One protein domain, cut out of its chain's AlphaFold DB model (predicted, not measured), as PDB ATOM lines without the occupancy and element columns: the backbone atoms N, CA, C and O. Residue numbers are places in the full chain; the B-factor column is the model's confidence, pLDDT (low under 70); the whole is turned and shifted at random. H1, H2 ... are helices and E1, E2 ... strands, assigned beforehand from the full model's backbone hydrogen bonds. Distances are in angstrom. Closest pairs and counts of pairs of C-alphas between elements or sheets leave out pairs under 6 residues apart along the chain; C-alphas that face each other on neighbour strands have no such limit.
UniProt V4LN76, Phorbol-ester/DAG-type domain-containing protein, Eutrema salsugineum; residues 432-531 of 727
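This is residues 432 to 531 of the 727 residues of the protein "Phorbol-ester/DAG-type domain-containing protein" of Eutrema salsugineum (UniProt V4LN76). With little regular structure, the domain makes two lobes end to end: the small sheet E1-E2-E3 with short helix H1, then the small sheet E4-E5-E6, each with a long loop. The 100 printed residues, mostly strand, have 31 in named elements, in order E1 E2 E3 H1 E4 E5 E6; each sheet is a meander, successive strands being antiparallel neighbours. The whole is only just loose, close to compact (radius of gyration of the C-alphas 15.3 A), spanning 48 by 24 by 23 A.

E1, residues 440 to 444, begins at (-172.336, 57.435, -75.215). E2 is residues 468 to 470, E3 477 to 479, H1 480 to 484, E4 493 to 497. E5, residues 500 to 505, is 15.7 A long; E6, residues 527 to 530, ends at (-153.078, 35.889, -88.827).

Within hydrogen-bond range are N 442 and O 470 of hairpin E1-E2, 2.9 A, N 469 and O 478 of E2-E3, 2.9 A, N 495 and O 502 of E4-E5, 2.8 A, and N 503 and O 529 of E5-E6, 2.8 A. H1, its O i to N i+4 pair within range, is on the first sheet; C-alphas 468 and 480 are the closest of E2 and H1, 5.2 A.

The printed part has no cut; links E1 to E2 and E5 to E6 are long. Of the printed residues, 47 are under pLDDT 70, among them 519 to 531.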
ATOM      1  N   VAL A 432    -169.352  57.850 -79.393       81.50
ATOM      2  CA  VAL A 432    -169.139  56.406 -79.528       81.50
ATOM      3  C   VAL A 432    -169.760  55.676 -78.349       81.50
ATOM      4  O   VAL A 432    -169.820  56.197 -77.236       81.50
ATOM      5  N   LYS A 433    -170.224  54.451 -78.585       77.56
ATOM      6  CA  LYS A 433    -170.620  53.536 -77.515       77.56
ATOM      7  C   LYS A 433    -169.477  52.561 -77.254       77.56
ATOM      8  O   LYS A 433    -168.933  52.009 -78.209       77.56
ATOM      9  N   HIS A 434    -169.137  52.349 -75.987       74.81
ATOM     10  CA  HIS A 434    -168.053  51.469 -75.558       74.81
ATOM     11  C   HIS A 434    -168.531  50.530 -74.451       74.81
ATOM     12  O   HIS A 434    -169.295  50.940 -73.590       74.81
ATOM     13  N   LYS A 435    -168.038  49.290 -74.442       67.88
ATOM     14  CA  LYS A 435    -168.463  48.209 -73.531       67.88
ATOM     15  C   LYS A 435    -168.357  48.512 -72.026       67.88
ATOM     16  O   LYS A 435    -169.038  47.855 -71.245       67.88
ATOM     17  N   CYS A 436    -167.517  49.467 -71.614       62.91
ATOM     18  CA  CYS A 436    -167.420  49.881 -70.206       62.91
ATOM     19  C   CYS A 436    -168.565  50.805 -69.756       62.91
ATOM     20  O   CYS A 436    -168.718  51.008 -68.558       62.91
ATOM     21  N   ASP A 437    -169.362  51.354 -70.680       64.12
ATOM     22  CA  ASP A 437    -170.404  52.333 -70.375       64.12
ATOM     23  C   ASP A 437    -171.736  51.987 -71.066       64.12
ATOM     24  O   ASP A 437    -171.794  51.526 -72.208       64.12
ATOM     25  N   THR A 438    -172.848  52.223 -70.374       71.56
ATOM     26  CA  THR A 438    -174.188  52.130 -70.966       71.56
ATOM     27  C   THR A 438    -174.526  53.334 -71.846       71.56
ATOM     28  O   THR A 438    -175.358  53.209 -72.750       71.56
ATOM     29  N   HIS A 439    -173.891  54.477 -71.587       81.88
ATOM     30  CA  HIS A 439    -174.098  55.754 -72.263       81.88
ATOM     31  C   HIS A 439    -173.128  55.939 -73.443       81.88
ATOM     32  O   HIS A 439    -172.284  55.091 -73.741       81.88
ATOM     33  N   PHE A 440    -173.277  57.052 -74.165       83.19
ATOM     34  CA  PHE A 440    -172.336  57.435 -75.215       83.19
ATOM     35  C   PHE A 440    -171.198  58.257 -74.620       83.19
ATOM     36  O   PHE A 440    -171.438  59.295 -74.009       83.19
ATOM     37  N   LEU A 441    -169.967  57.837 -74.892       86.75
ATOM     38  CA  LEU A 441    -168.781  58.646 -74.663       86.75
ATOM     39  C   LEU A 441    -168.717  59.765 -75.707       86.75
ATOM     40  O   LEU A 441    -168.957  59.520 -76.892       86.75
ATOM     41  N   SER A 442    -168.336  60.963 -75.275       89.19
ATOM     42  CA  SER A 442    -168.018  62.118 -76.123       89.19
ATOM     43  C   SER A 442    -166.520  62.420 -76.118       89.19
ATOM     44  O   SER A 442    -165.855  62.213 -75.100       89.19
ATOM     45  N   VAL A 443    -165.974  62.930 -77.227       89.12
ATOM     46  CA  VAL A 443    -164.572  63.373 -77.273       89.12
ATOM     47  C   VAL A 443    -164.415  64.702 -76.528       89.12
ATOM     48  O   VAL A 443    -164.920  65.736 -76.957       89.12
ATOM     49  N   CYS A 444    -163.631  64.696 -75.453       86.75
ATOM     50  CA  CYS A 444    -163.029  65.907 -74.914       86.75
ATOM     51  C   CYS A 444    -161.784  66.251 -75.744       86.75
ATOM     52  O   CYS A 444    -160.945  65.387 -75.996       86.75
ATOM     53  N   PHE A 445    -161.634  67.513 -76.151       82.56
ATOM     54  CA  PHE A 445    -160.478  68.002 -76.922       82.56
ATOM     55  C   PHE A 445    -159.427  68.709 -76.052       82.56
ATOM     56  O   PHE A 445    -158.728  69.615 -76.511       82.56
ATOM     57  N   GLY A 446    -159.317  68.267 -74.802       77.44
ATOM     58  CA  GLY A 446    -158.412  68.798 -73.794       77.44
ATOM     59  C   GLY A 446    -159.009  69.959 -72.997       77.44
ATOM     60  O   GLY A 446    -159.746  70.803 -73.511       77.44
ATOM     61  N   GLU A 447    -158.657  70.020 -71.718       76.62
ATOM     62  CA  GLU A 447    -159.108  71.036 -70.773       76.62
ATOM     63  C   GLU A 447    -157.957  71.553 -69.899       76.62
ATOM     64  O   GLU A 447    -156.970  70.871 -69.629       76.62
ATOM     65  N   LYS A 448    -158.071  72.803 -69.437       67.62
ATOM     66  CA  LYS A 448    -157.067  73.425 -68.562       67.62
ATOM     67  C   LYS A 448    -157.353  73.099 -67.100       67.62
ATOM     68  O   LYS A 448    -157.775  73.974 -66.345       67.62
ATOM     69  N   THR A 449    -157.113  71.855 -66.707       69.31
ATOM     70  CA  THR A 449    -157.232  71.414 -65.313       69.31
ATOM     71  C   THR A 449    -155.903  70.898 -64.772       69.31
ATOM     72  O   THR A 449    -155.017  70.478 -65.508       69.31
ATOM     73  N   SER A 450    -155.753  70.972 -63.450       66.88
ATOM     74  CA  SER A 450    -154.659  70.346 -62.698       66.88
ATOM     75  C   SER A 450    -155.092  68.995 -62.117       66.88
ATOM     76  O   SER A 450    -154.678  68.639 -61.015       66.88
ATOM     77  N   LYS A 451    -156.033  68.315 -62.783       74.81
ATOM     78  CA  LYS A 451    -156.548  67.007 -62.377       74.81
ATOM     79  C   LYS A 451    -155.800  65.925 -63.143       74.81
ATOM     80  O   LYS A 451    -155.607  66.049 -64.348       74.81
ATOM     81  N   GLU A 452    -155.431  64.869 -62.438       81.81
ATOM     82  CA  GLU A 452    -154.916  63.640 -63.033       81.81
ATOM     83  C   GLU A 452    -156.113  62.777 -63.449       81.81
ATOM     84  O   GLU A 452    -156.971  62.465 -62.619       81.81
ATOM     85  N   TYR A 453    -156.196  62.417 -64.730       86.25
ATOM     86  CA  TYR A 453    -157.204  61.483 -65.234       86.25
ATOM     87  C   TYR A 453    -156.593  60.105 -65.445       86.25
ATOM     88  O   TYR A 453    -155.408  59.972 -65.740       86.25
ATOM     89  N   TRP A 454    -157.419  59.071 -65.316       88.50
ATOM     90  CA  TRP A 454    -157.004  57.678 -65.434       88.50
ATOM     91  C   TRP A 454    -157.934  56.952 -66.401       88.50
ATOM     92  O   TRP A 454    -159.146  57.156 -66.384       88.50
ATOM     93  N   CYS A 455    -157.364  56.133 -67.278       87.62
ATOM     94  CA  CYS A 455    -158.125  55.398 -68.276       87.62
ATOM     95  C   CYS A 455    -158.702  54.117 -67.679       87.62
ATOM     96  O   CYS A 455    -157.951  53.211 -67.323       87.62
ATOM     97  N   GLU A 456    -160.025  53.990 -67.646       84.50
ATOM     98  CA  GLU A 456    -160.695  52.811 -67.072       84.50
ATOM     99  C   GLU A 456    -160.460  51.501 -67.853       84.50
ATOM    100  O   GLU A 456    -160.730  50.422 -67.334       84.50
ATOM    101  N   ALA A 457    -159.960  51.560 -69.093       80.12
ATOM    102  CA  ALA A 457    -159.721  50.374 -69.926       80.12
ATOM    103  C   ALA A 457    -158.280  49.831 -69.860       80.12
ATOM    104  O   ALA A 457    -158.058  48.644 -70.119       80.12
ATOM    105  N   CYS A 458    -157.295  50.679 -69.550       82.44
ATOM    106  CA  CYS A 458    -155.883  50.281 -69.484       82.44
ATOM    107  C   CYS A 458    -155.183  50.633 -68.166       82.44
ATOM    108  O   CYS A 458    -154.029  50.248 -68.002       82.44
ATOM    109  N   GLU A 459    -155.869  51.320 -67.248       85.19
ATOM    110  CA  GLU A 459    -155.392  51.696 -65.910       85.19
ATOM    111  C   GLU A 459    -154.128  52.582 -65.921       85.19
ATOM    112  O   GLU A 459    -153.331  52.568 -64.985       85.19
ATOM    113  N   THR A 460    -153.943  53.389 -66.974       86.38
ATOM    114  CA  THR A 460    -152.837  54.359 -67.093       86.38
ATOM    115  C   THR A 460    -153.332  55.804 -67.199       86.38
ATOM    116  O   THR A 460    -154.501  56.062 -67.497       86.38
ATOM    117  N   GLU A 461    -152.434  56.755 -66.932       87.88
ATOM    118  CA  GLU A 461    -152.721  58.193 -66.914       87.88
ATOM    119  C   GLU A 461    -153.211  58.713 -68.282       87.88
ATOM    120  O   GLU A 461    -152.651  58.411 -69.341       87.88
ATOM    121  N   VAL A 462    -154.263  59.529 -68.262       86.88
ATOM    122  CA  VAL A 462    -154.807  60.260 -69.411       86.88
ATOM    123  C   VAL A 462    -154.357  61.712 -69.303       86.88
ATOM    124  O   VAL A 462    -154.648  62.388 -68.320       86.88
ATOM    125  N   ASN A 463    -153.677  62.217 -70.334       84.25
ATOM    126  CA  ASN A 463    -153.227  63.605 -70.363       84.25
ATOM    127  C   ASN A 463    -154.432  64.561 -70.549       84.25
ATOM    128  O   ASN A 463    -155.032  64.560 -71.625       84.25
ATOM    129  N   PRO A 464    -154.771  65.425 -69.566       84.44
ATOM    130  CA  PRO A 464    -155.909  66.349 -69.665       84.44
ATOM    131  C   PRO A 464    -155.752  67.398 -70.772       84.44
ATOM    132  O   PRO A 464    -156.736  68.004 -71.182       84.44
ATOM    133  N   SER A 465    -154.528  67.648 -71.249       81.19
ATOM    134  CA  SER A 465    -154.230  68.650 -72.284       81.19
ATOM    135  C   SER A 465    -154.313  68.108 -73.717       81.19
ATOM    136  O   SER A 465    -154.060  68.861 -74.658       81.19
ATOM    137  N   THR A 466    -154.630  66.825 -73.904       82.81
ATOM    138  CA  THR A 466    -154.861  66.214 -75.221       82.81
ATOM    139  C   THR A 466    -156.295  65.694 -75.332       82.81
ATOM    140  O   THR A 466    -157.093  65.798 -74.404       82.81
ATOM    141  N   ARG A 467    -156.651  65.167 -76.507       89.50
ATOM    142  CA  ARG A 467    -157.951  64.533 -76.754       89.50
ATOM    143  C   ARG A 467    -158.115  63.194 -76.014       89.50
ATOM    144  O   ARG A 467    -157.216  62.354 -76.060       89.50
ATOM    145  N   PHE A 468    -159.281  62.968 -75.416       89.75
ATOM    146  CA  PHE A 468    -159.688  61.708 -74.773       89.75
ATOM    147  C   PHE A 468    -161.215  61.552 -74.809       89.75
ATOM    148  O   PHE A 468    -161.929  62.520 -75.060       89.75
ATOM    149  N   TYR A 469    -161.738  60.349 -74.575       90.19
ATOM    150  CA  TYR A 469    -163.179  60.124 -74.434       90.19
ATOM    151  C   TYR A 469    -163.612  60.253 -72.976       90.19
ATOM    152  O   TYR A 469    -162.929  59.773 -72.069       90.19
ATOM    153  N   THR A 470    -164.777  60.856 -72.755       90.19
ATOM    154  CA  THR A 470    -165.399  60.951 -71.434       90.19
ATOM    155  C   THR A 470    -166.913  60.767 -71.501       90.19
ATOM    156  O   THR A 470    -167.529  61.050 -72.531       90.19
ATOM    157  N   CYS A 471    -167.506  60.279 -70.413       88.19
ATOM    158  CA  CYS A 471    -168.950  60.218 -70.214       88.19
ATOM    159  C   CYS A 471    -169.352  61.172 -69.088       88.19
ATOM    160  O   CYS A 471    -168.858  61.040 -67.969       88.19
ATOM    161  N   GLU A 472    -170.273  62.100 -69.355       83.06
ATOM    162  CA  GLU A 472    -170.789  63.013 -68.324       83.06
ATOM    163  C   GLU A 472    -171.633  62.274 -67.269       83.06
ATOM    164  O   GLU A 472    -171.549  62.599 -66.085       83.06
ATOM    165  N   ASP A 473    -172.389  61.244 -67.673       83.69
ATOM    166  CA  ASP A 473    -173.283  60.482 -66.790       83.69
ATOM    167  C   ASP A 473    -172.521  59.536 -65.840       83.69
ATOM    168  O   ASP A 473    -172.863  59.421 -64.662       83.69
ATOM    169  N   CYS A 474    -171.471  58.869 -66.335       83.00
ATOM    170  CA  CYS A 474    -170.666  57.910 -65.562       83.00
ATOM    171  C   CYS A 474    -169.390  58.515 -64.959       83.00
ATOM    172  O   CYS A 474    -168.785  57.903 -64.084       83.00
ATOM    173  N   SER A 475    -168.966  59.705 -65.404       82.12
ATOM    174  CA  SER A 475    -167.651  60.307 -65.104       82.12
ATOM    175  C   SER A 475    -166.431  59.488 -65.563       82.12
ATOM    176  O   SER A 475    -165.300  59.827 -65.215       82.12
ATOM    177  N   SER A 476    -166.642  58.453 -66.381       85.31
ATOM    178  CA  SER A 476    -165.593  57.617 -66.966       85.31
ATOM    179  C   SER A 476    -164.682  58.409 -67.904       85.31
ATOM    180  O   SER A 476    -165.162  59.181 -68.741       85.31
ATOM    181  N   THR A 477    -163.369  58.180 -67.816       88.69
ATOM    182  CA  THR A 477    -162.361  58.716 -68.749       88.69
ATOM    183  C   THR A 477    -161.572  57.596 -69.415       88.69
ATOM    184  O   THR A 477    -161.175  56.631 -68.764       88.69
ATOM    185  N   LEU A 478    -161.347  57.711 -70.726       87.50
ATOM    186  CA  LEU A 478    -160.732  56.675 -71.557       87.50
ATOM    187  C   LEU A 478    -159.850  57.309 -72.648       87.50
ATOM    188  O   LEU A 478    -160.257  58.285 -73.283       87.50
ATOM    189  N   HIS A 479    -158.657  56.760 -72.920       86.69
ATOM    190  CA  HIS A 479    -157.859  57.195 -74.083       86.69
ATOM    191  C   HIS A 479    -158.628  56.960 -75.386       86.69
ATOM    192  O   HIS A 479    -159.428  56.029 -75.473       86.69
ATOM    193  N   ILE A 480    -158.338  57.756 -76.421       85.19
ATOM    194  CA  ILE A 480    -158.916  57.558 -77.761       85.19
ATOM    195  C   ILE A 480    -158.706  56.111 -78.218       85.19
ATOM    196  O   ILE A 480    -159.677  55.405 -78.484       85.19
ATOM    197  N   ASP A 481    -157.459  55.653 -78.216       79.56
ATOM    198  CA  ASP A 481    -157.075  54.361 -78.788       79.56
ATOM    199  C   ASP A 481    -157.630  53.182 -77.964       79.56
ATOM    200  O   ASP A 481    -158.060  52.180 -78.527       79.56
ATOM    201  N   CYS A 482    -157.812  53.353 -76.648       79.62
ATOM    202  CA  CYS A 482    -158.514  52.379 -75.803       79.62
ATOM    203  C   CYS A 482    -159.992  52.173 -76.187       79.62
ATOM    204  O   CYS A 482    -160.523  51.080 -75.991       79.62
ATOM    205  N   VAL A 483    -160.662  53.207 -76.710       78.00
ATOM    206  CA  VAL A 483    -162.087  53.151 -77.080       78.00
ATOM    207  C   VAL A 483    -162.280  52.707 -78.521       78.00
ATOM    208  O   VAL A 483    -163.114  51.844 -78.793       78.00
ATOM    209  N   ILE A 484    -161.538  53.310 -79.454       73.19
ATOM    210  CA  ILE A 484    -161.744  53.086 -80.890       73.19
ATOM    211  C   ILE A 484    -160.766  52.074 -81.509       73.19
ATOM    212  O   ILE A 484    -161.044  51.575 -82.602       73.19
ATOM    213  N   GLY A 485    -159.681  51.723 -80.810       68.69
ATOM    214  CA  GLY A 485    -158.606  50.843 -81.285       68.69
ATOM    215  C   GLY A 485    -157.781  51.462 -82.415       68.69
ATOM    216  O   GLY A 485    -158.300  52.257 -83.199       68.69
ATOM    217  N   GLU A 486    -156.522  51.051 -82.581       63.38
ATOM    218  CA  GLU A 486    -155.695  51.497 -83.721       63.38
ATOM    219  C   GLU A 486    -156.351  51.172 -85.082       63.38
ATOM    220  O   GLU A 486    -156.225  51.910 -86.063       63.38
ATOM    221  N   PHE A 487    -157.147  50.100 -85.123       68.00
ATOM    222  CA  PHE A 487    -157.819  49.584 -86.317       68.00
ATOM    223  C   PHE A 487    -159.248  50.130 -86.532       68.00
ATOM    224  O   PHE A 487    -160.017  49.515 -87.267       68.00
ATOM    225  N   THR A 488    -159.645  51.271 -85.938       65.94
ATOM    226  CA  THR A 488    -161.051  51.772 -85.961       65.94
ATOM    227  C   THR A 488    -161.716  51.752 -87.342       65.94
ATOM    228  O   THR A 488    -162.916  51.522 -87.472       65.94
ATOM    229  N   PHE A 489    -160.945  52.064 -88.388       75.25
ATOM    230  CA  PHE A 489    -161.447  52.260 -89.754       75.25
ATOM    231  C   PHE A 489    -161.232  51.034 -90.649       75.25
ATOM    232  O   PHE A 489    -161.327  51.115 -91.882       75.25
ATOM    233  N   TRP A 490    -160.925  49.901 -90.022       78.44
ATOM    234  CA  TRP A 490    -160.783  48.591 -90.630       78.44
ATOM    235  C   TRP A 490    -162.064  47.808 -90.342       78.44
ATOM    236  O   TRP A 490    -162.471  47.634 -89.194       78.44
ATOM    237  N   ARG A 491    -162.733  47.365 -91.404       74.25
ATOM    238  CA  ARG A 491    -163.959  46.582 -91.297       74.25
ATOM    239  C   ARG A 491    -163.623  45.179 -90.779       74.25
ATOM    240  O   ARG A 491    -162.708  44.565 -91.326       74.25
ATOM    241  N   PRO A 492    -164.359  44.658 -89.781       68.56
ATOM    242  CA  PRO A 492    -164.188  43.299 -89.290       68.56
ATOM    243  C   PRO A 492    -164.291  42.239 -90.389       68.56
ATOM    244  O   PRO A 492    -165.094  42.368 -91.317       68.56
ATOM    245  N   GLY A 493    -163.518  41.165 -90.231       68.50
ATOM    246  CA  GLY A 493    -163.398  40.070 -91.195       68.50
ATOM    247  C   GLY A 493    -161.976  39.903 -91.733       68.50
ATOM    248  O   GLY A 493    -161.033  40.515 -91.234       68.50
ATOM    249  N   TYR A 494    -161.819  39.043 -92.740       64.81
ATOM    250  CA  TYR A 494    -160.515  38.722 -93.322       64.81
ATOM    251  C   TYR A 494    -160.026  39.810 -94.288       64.81
ATOM    252  O   TYR A 494    -160.726  40.218 -95.220       64.81
ATOM    253  N   ILE A 495    -158.790  40.253 -94.072       66.50
ATOM    254  CA  ILE A 495    -158.049  41.209 -94.889       66.50
ATOM    255  C   ILE A 495    -156.758  40.530 -95.347       66.50
ATOM    256  O   ILE A 495    -155.998  40.027 -94.523       66.50
ATOM    257  N   ALA A 496    -156.485  40.547 -96.651       60.59
ATOM    258  CA  ALA A 496    -155.161  40.217 -97.165       60.59
ATOM    259  C   ALA A 496    -154.198  41.385 -96.885       60.59
ATOM    260  O   ALA A 496    -154.456  42.523 -97.290       60.59
ATOM    261  N   ILE A 497    -153.105  41.099 -96.178       61.81
ATOM    262  CA  ILE A 497    -151.985  42.007 -95.931       61.81
ATOM    263  C   ILE A 497    -150.735  41.326 -96.492       61.81
ATOM    264  O   ILE A 497    -150.151  40.442 -95.862       61.81
ATOM    265  N   SER A 498    -150.325  41.734 -97.696       62.34
ATOM    266  CA  SER A 498    -149.224  41.093 -98.429       62.34
ATOM    267  C   SER A 498    -149.510  39.593 -98.635       62.34
ATOM    268  O   SER A 498    -150.540  39.242 -99.205       62.34
ATOM    269  N   HIS A 499    -148.640  38.696 -98.169       55.19
ATOM    270  CA  HIS A 499    -148.810  37.242 -98.280       55.19
ATOM    271  C   HIS A 499    -149.661  36.602 -97.166       55.19
ATOM    272  O   HIS A 499    -149.799  35.380 -97.148       55.19
ATOM    273  N   TYR A 500    -150.212  37.388 -96.234       59.09
ATOM    274  CA  TYR A 500    -150.939  36.884 -95.066       59.09
ATOM    275  C   TYR A 500    -152.417  37.273 -95.097       59.09
ATOM    276  O   TYR A 500    -152.760  38.426 -95.346       59.09
ATOM    277  N   GLU A 501    -153.301  36.335 -94.757       63.69
ATOM    278  CA  GLU A 501    -154.684  36.653 -94.399       63.69
ATOM    279  C   GLU A 501    -154.771  36.954 -92.901       63.69
ATOM    280  O   GLU A 501    -154.304  36.175 -92.067       63.69
ATOM    281  N   VAL A 502    -155.381  38.085 -92.556       67.44
ATOM    282  CA  VAL A 502    -155.503  38.580 -91.184       67.44
ATOM    283  C   VAL A 502    -156.971  38.851 -90.872       67.44
ATOM    284  O   VAL A 502    -157.642  39.598 -91.579       67.44
ATOM    285  N   GLU A 503    -157.485  38.239 -89.810       70.31
ATOM    286  CA  GLU A 503    -158.842  38.459 -89.313       70.31
ATOM    287  C   GLU A 503    -158.864  39.679 -88.386       70.31
ATOM    288  O   GLU A 503    -158.269  39.647 -87.306       70.31
ATOM    289  N   VAL A 504    -159.550  40.749 -88.791       71.00
ATOM    290  CA  VAL A 504    -159.812  41.921 -87.945       71.00
ATOM    291  C   VAL A 504    -161.010  41.629 -87.051       71.00
ATOM    292  O   VAL A 504    -162.125  41.423 -87.541       71.00
ATOM    293  N   VAL A 505    -160.789  41.638 -85.737       67.19
ATOM    294  CA  VAL A 505    -161.815  41.345 -84.729       67.19
ATOM    295  C   VAL A 505    -162.340  42.657 -84.116       67.19
ATOM    296  O   VAL A 505    -161.532  43.509 -83.740       67.19
ATOM    297  N   PRO A 506    -163.671  42.854 -83.980       63.19
ATOM    298  CA  PRO A 506    -164.223  44.055 -83.350       63.19
ATOM    299  C   PRO A 506    -163.789  44.197 -81.883       63.19
ATOM    300  O   PRO A 506    -163.753  43.209 -81.149       63.19
ATOM    301  N   ASN A 507    -163.567  45.433 -81.424       62.09
ATOM    302  CA  ASN A 507    -163.234  45.756 -80.029       62.09
ATOM    303  C   ASN A 507    -164.454  45.655 -79.078       62.09
ATOM    304  O   ASN A 507    -164.859  46.627 -78.443       62.09
ATOM    305  N   VAL A 508    -165.068  44.475 -78.996       56.72
ATOM    306  CA  VAL A 508    -166.282  44.227 -78.191       56.72
ATOM    307  C   VAL A 508    -166.036  43.307 -76.991       56.72
ATOM    308  O   VAL A 508    -166.831  43.284 -76.057       56.72
ATOM    309  N   SER A 509    -164.919  42.572 -76.949       58.22
ATOM    310  CA  SER A 509    -164.604  41.686 -75.822       58.22
ATOM    311  C   SER A 509    -164.090  42.465 -74.608       58.22
ATOM    312  O   SER A 509    -163.191  43.297 -74.722       58.22
ATOM    313  N   ALA A 510    -164.630  42.177 -73.419       53.19
ATOM    314  CA  ALA A 510    -164.165  42.774 -72.161       53.19
ATOM    315  C   ALA A 510    -162.709  42.386 -71.828       53.19
ATOM    316  O   ALA A 510    -161.953  43.183 -71.282       53.19
ATOM    317  N   SER A 511    -162.293  41.175 -72.207       56.25
ATOM    318  CA  SER A 511    -160.897  40.738 -72.179       56.25
ATOM    319  C   SER A 511    -160.156  41.173 -73.443       56.25
ATOM    320  O   SER A 511    -160.693  41.031 -74.546       56.25
ATOM    321  N   ARG A 512    -158.890  41.588 -73.298       61.84
ATOM    322  CA  ARG A 512    -157.965  41.703 -74.437       61.84
ATOM    323  C   ARG A 512    -157.860  40.339 -75.139       61.84
ATOM    324  O   ARG A 512    -157.733  39.330 -74.435       61.84
ATOM    325  N   PRO A 513    -157.964  40.281 -76.476       63.12
ATOM    326  CA  PRO A 513    -157.877  39.030 -77.217       63.12
ATOM    327  C   PRO A 513    -156.501  38.380 -77.037       63.12
ATOM    328  O   PRO A 513    -155.504  39.053 -76.774       63.12
ATOM    329  N   TYR A 514    -156.454  37.061 -77.189       59.72
ATOM    330  CA  TYR A 514    -155.196  36.334 -77.297       59.72
ATOM    331  C   TYR A 514    -154.721  36.373 -78.750       59.72
ATOM    332  O   TYR A 514    -155.484  36.038 -79.660       59.72
ATOM    333  N   CYS A 515    -153.468  36.767 -78.973       64.06
ATOM    334  CA  CYS A 515    -152.837  36.652 -80.281       64.06
ATOM    335  C   CYS A 515    -152.766  35.167 -80.666       64.06
ATOM    336  O   CYS A 515    -152.284  34.343 -79.891       64.06
ATOM    337  N   ARG A 516    -153.242  34.815 -81.868       56.88
ATOM    338  CA  ARG A 516    -153.241  33.421 -82.357       56.88
ATOM    339  C   ARG A 516    -151.843  32.887 -82.701       56.88
ATOM    340  O   ARG A 516    -151.723  31.698 -82.967       56.88
ATOM    341  N   VAL A 517    -150.823  33.751 -82.711       57.19
ATOM    342  CA  VAL A 517    -149.415  33.381 -82.924       57.19
ATOM    343  C   VAL A 517    -148.724  33.128 -81.584       57.19
ATOM    344  O   VAL A 517    -148.286  32.016 -81.326       57.19
ATOM    345  N   CYS A 518    -148.660  34.140 -80.712       71.44
ATOM    346  CA  CYS A 518    -147.870  34.079 -79.476       71.44
ATOM    347  C   CYS A 518    -148.645  33.609 -78.231       71.44
ATOM    348  O   CYS A 518    -148.075  33.553 -77.140       71.44
ATOM    349  N   PHE A 519    -149.956  33.350 -78.356       60.50
ATOM    350  CA  PHE A 519    -150.894  33.007 -77.270       60.50
ATOM    351  C   PHE A 519    -150.843  33.940 -76.042       60.50
ATOM    352  O   PHE A 519    -151.374  33.624 -74.977       60.50
ATOM    353  N   CYS A 520    -150.259  35.130 -76.190       63.84
ATOM    354  CA  CYS A 520    -150.268  36.193 -75.195       63.84
ATOM    355  C   CYS A 520    -151.486  37.098 -75.408       63.84
ATOM    356  O   CYS A 520    -152.047  37.167 -76.503       63.84
ATOM    357  N   ARG A 521    -151.913  37.812 -74.360       61.34
ATOM    358  CA  ARG A 521    -152.938  38.855 -74.511       61.34
ATOM    359  C   ARG A 521    -152.340  40.026 -75.285       61.34
ATOM    360  O   ARG A 521    -151.294  40.532 -74.882       61.34
ATOM    361  N   CYS A 522    -153.016  40.461 -76.345       60.59
ATOM    362  CA  CYS A 522    -152.658  41.674 -77.074       60.59
ATOM    363  C   CYS A 522    -152.600  42.875 -76.113       60.59
ATOM    364  O   CYS A 522    -153.314  42.910 -75.105       60.59
ATOM    365  N   GLN A 523    -151.745  43.858 -76.408       55.97
ATOM    366  CA  GLN A 523    -151.717  45.099 -75.629       55.97
ATOM    367  C   GLN A 523    -153.010  45.894 -75.849       55.97
ATOM    368  O   GLN A 523    -153.612  46.345 -74.872       55.97
ATOM    369  N   ASP A 524    -153.479  45.936 -77.096       52.69
ATOM    370  CA  ASP A 524    -154.767  46.494 -77.484       52.69
ATOM    371  C   ASP A 524    -155.969  45.593 -77.203       52.69
ATOM    372  O   ASP A 524    -155.890  44.373 -77.033       52.69
ATOM    373  N   THR A 525    -157.130  46.243 -77.176       50.38
ATOM    374  CA  THR A 525    -158.438  45.597 -77.039       50.38
ATOM    375  C   THR A 525    -159.079  45.253 -78.394       50.38
ATOM    376  O   THR A 525    -159.909  44.348 -78.460       50.38
ATOM    377  N   SER A 526    -158.635  45.887 -79.487       49.75
ATOM    378  CA  SER A 526    -158.788  45.407 -80.870       49.75
ATOM    379  C   SER A 526    -157.601  44.531 -81.276       49.75
ATOM    380  O   SER A 526    -156.473  44.855 -80.921       49.75
ATOM    381  N   ALA A 527    -157.816  43.486 -82.081       48.06
ATOM    382  CA  ALA A 527    -156.716  42.704 -82.651       48.06
ATOM    383  C   ALA A 527    -156.958  42.302 -84.104       48.06
ATOM    384  O   ALA A 527    -158.093  42.108 -84.548       48.06
ATOM    385  N   ALA A 528    -155.844  42.127 -84.808       45.62
ATOM    386  CA  ALA A 528    -155.764  41.571 -86.143       45.62
ATOM    387  C   ALA A 528    -154.968  40.255 -86.040       45.62
ATOM    388  O   ALA A 528    -153.792  40.277 -85.685       45.62
ATOM    389  N   THR A 529    -155.603  39.100 -86.264       41.56
ATOM    390  CA  THR A 529    -154.959  37.783 -86.059       41.56
ATOM    391  C   THR A 529    -154.695  37.071 -87.378       41.56
ATOM    392  O   THR A 529    -155.625  36.882 -88.162       41.56
ATOM    393  N   THR A 530    -153.459  36.637 -87.620       35.72
ATOM    394  CA  THR A 530    -153.078  35.889 -88.827       35.72
ATOM    395  C   THR A 530    -153.746  34.514 -88.893       35.72
ATOM    396  O   THR A 530    -153.811  33.767 -87.914       35.72
ATOM    397  N   SER A 531    -154.232  34.163 -90.083       29.95
ATOM    398  CA  SER A 531    -154.745  32.838 -90.422       29.95
ATOM    399  C   SER A 531    -153.602  31.957 -90.932       29.95
ATOM    400  O   SER A 531    -153.327  31.895 -92.129       29.95
TER     401      SER A 531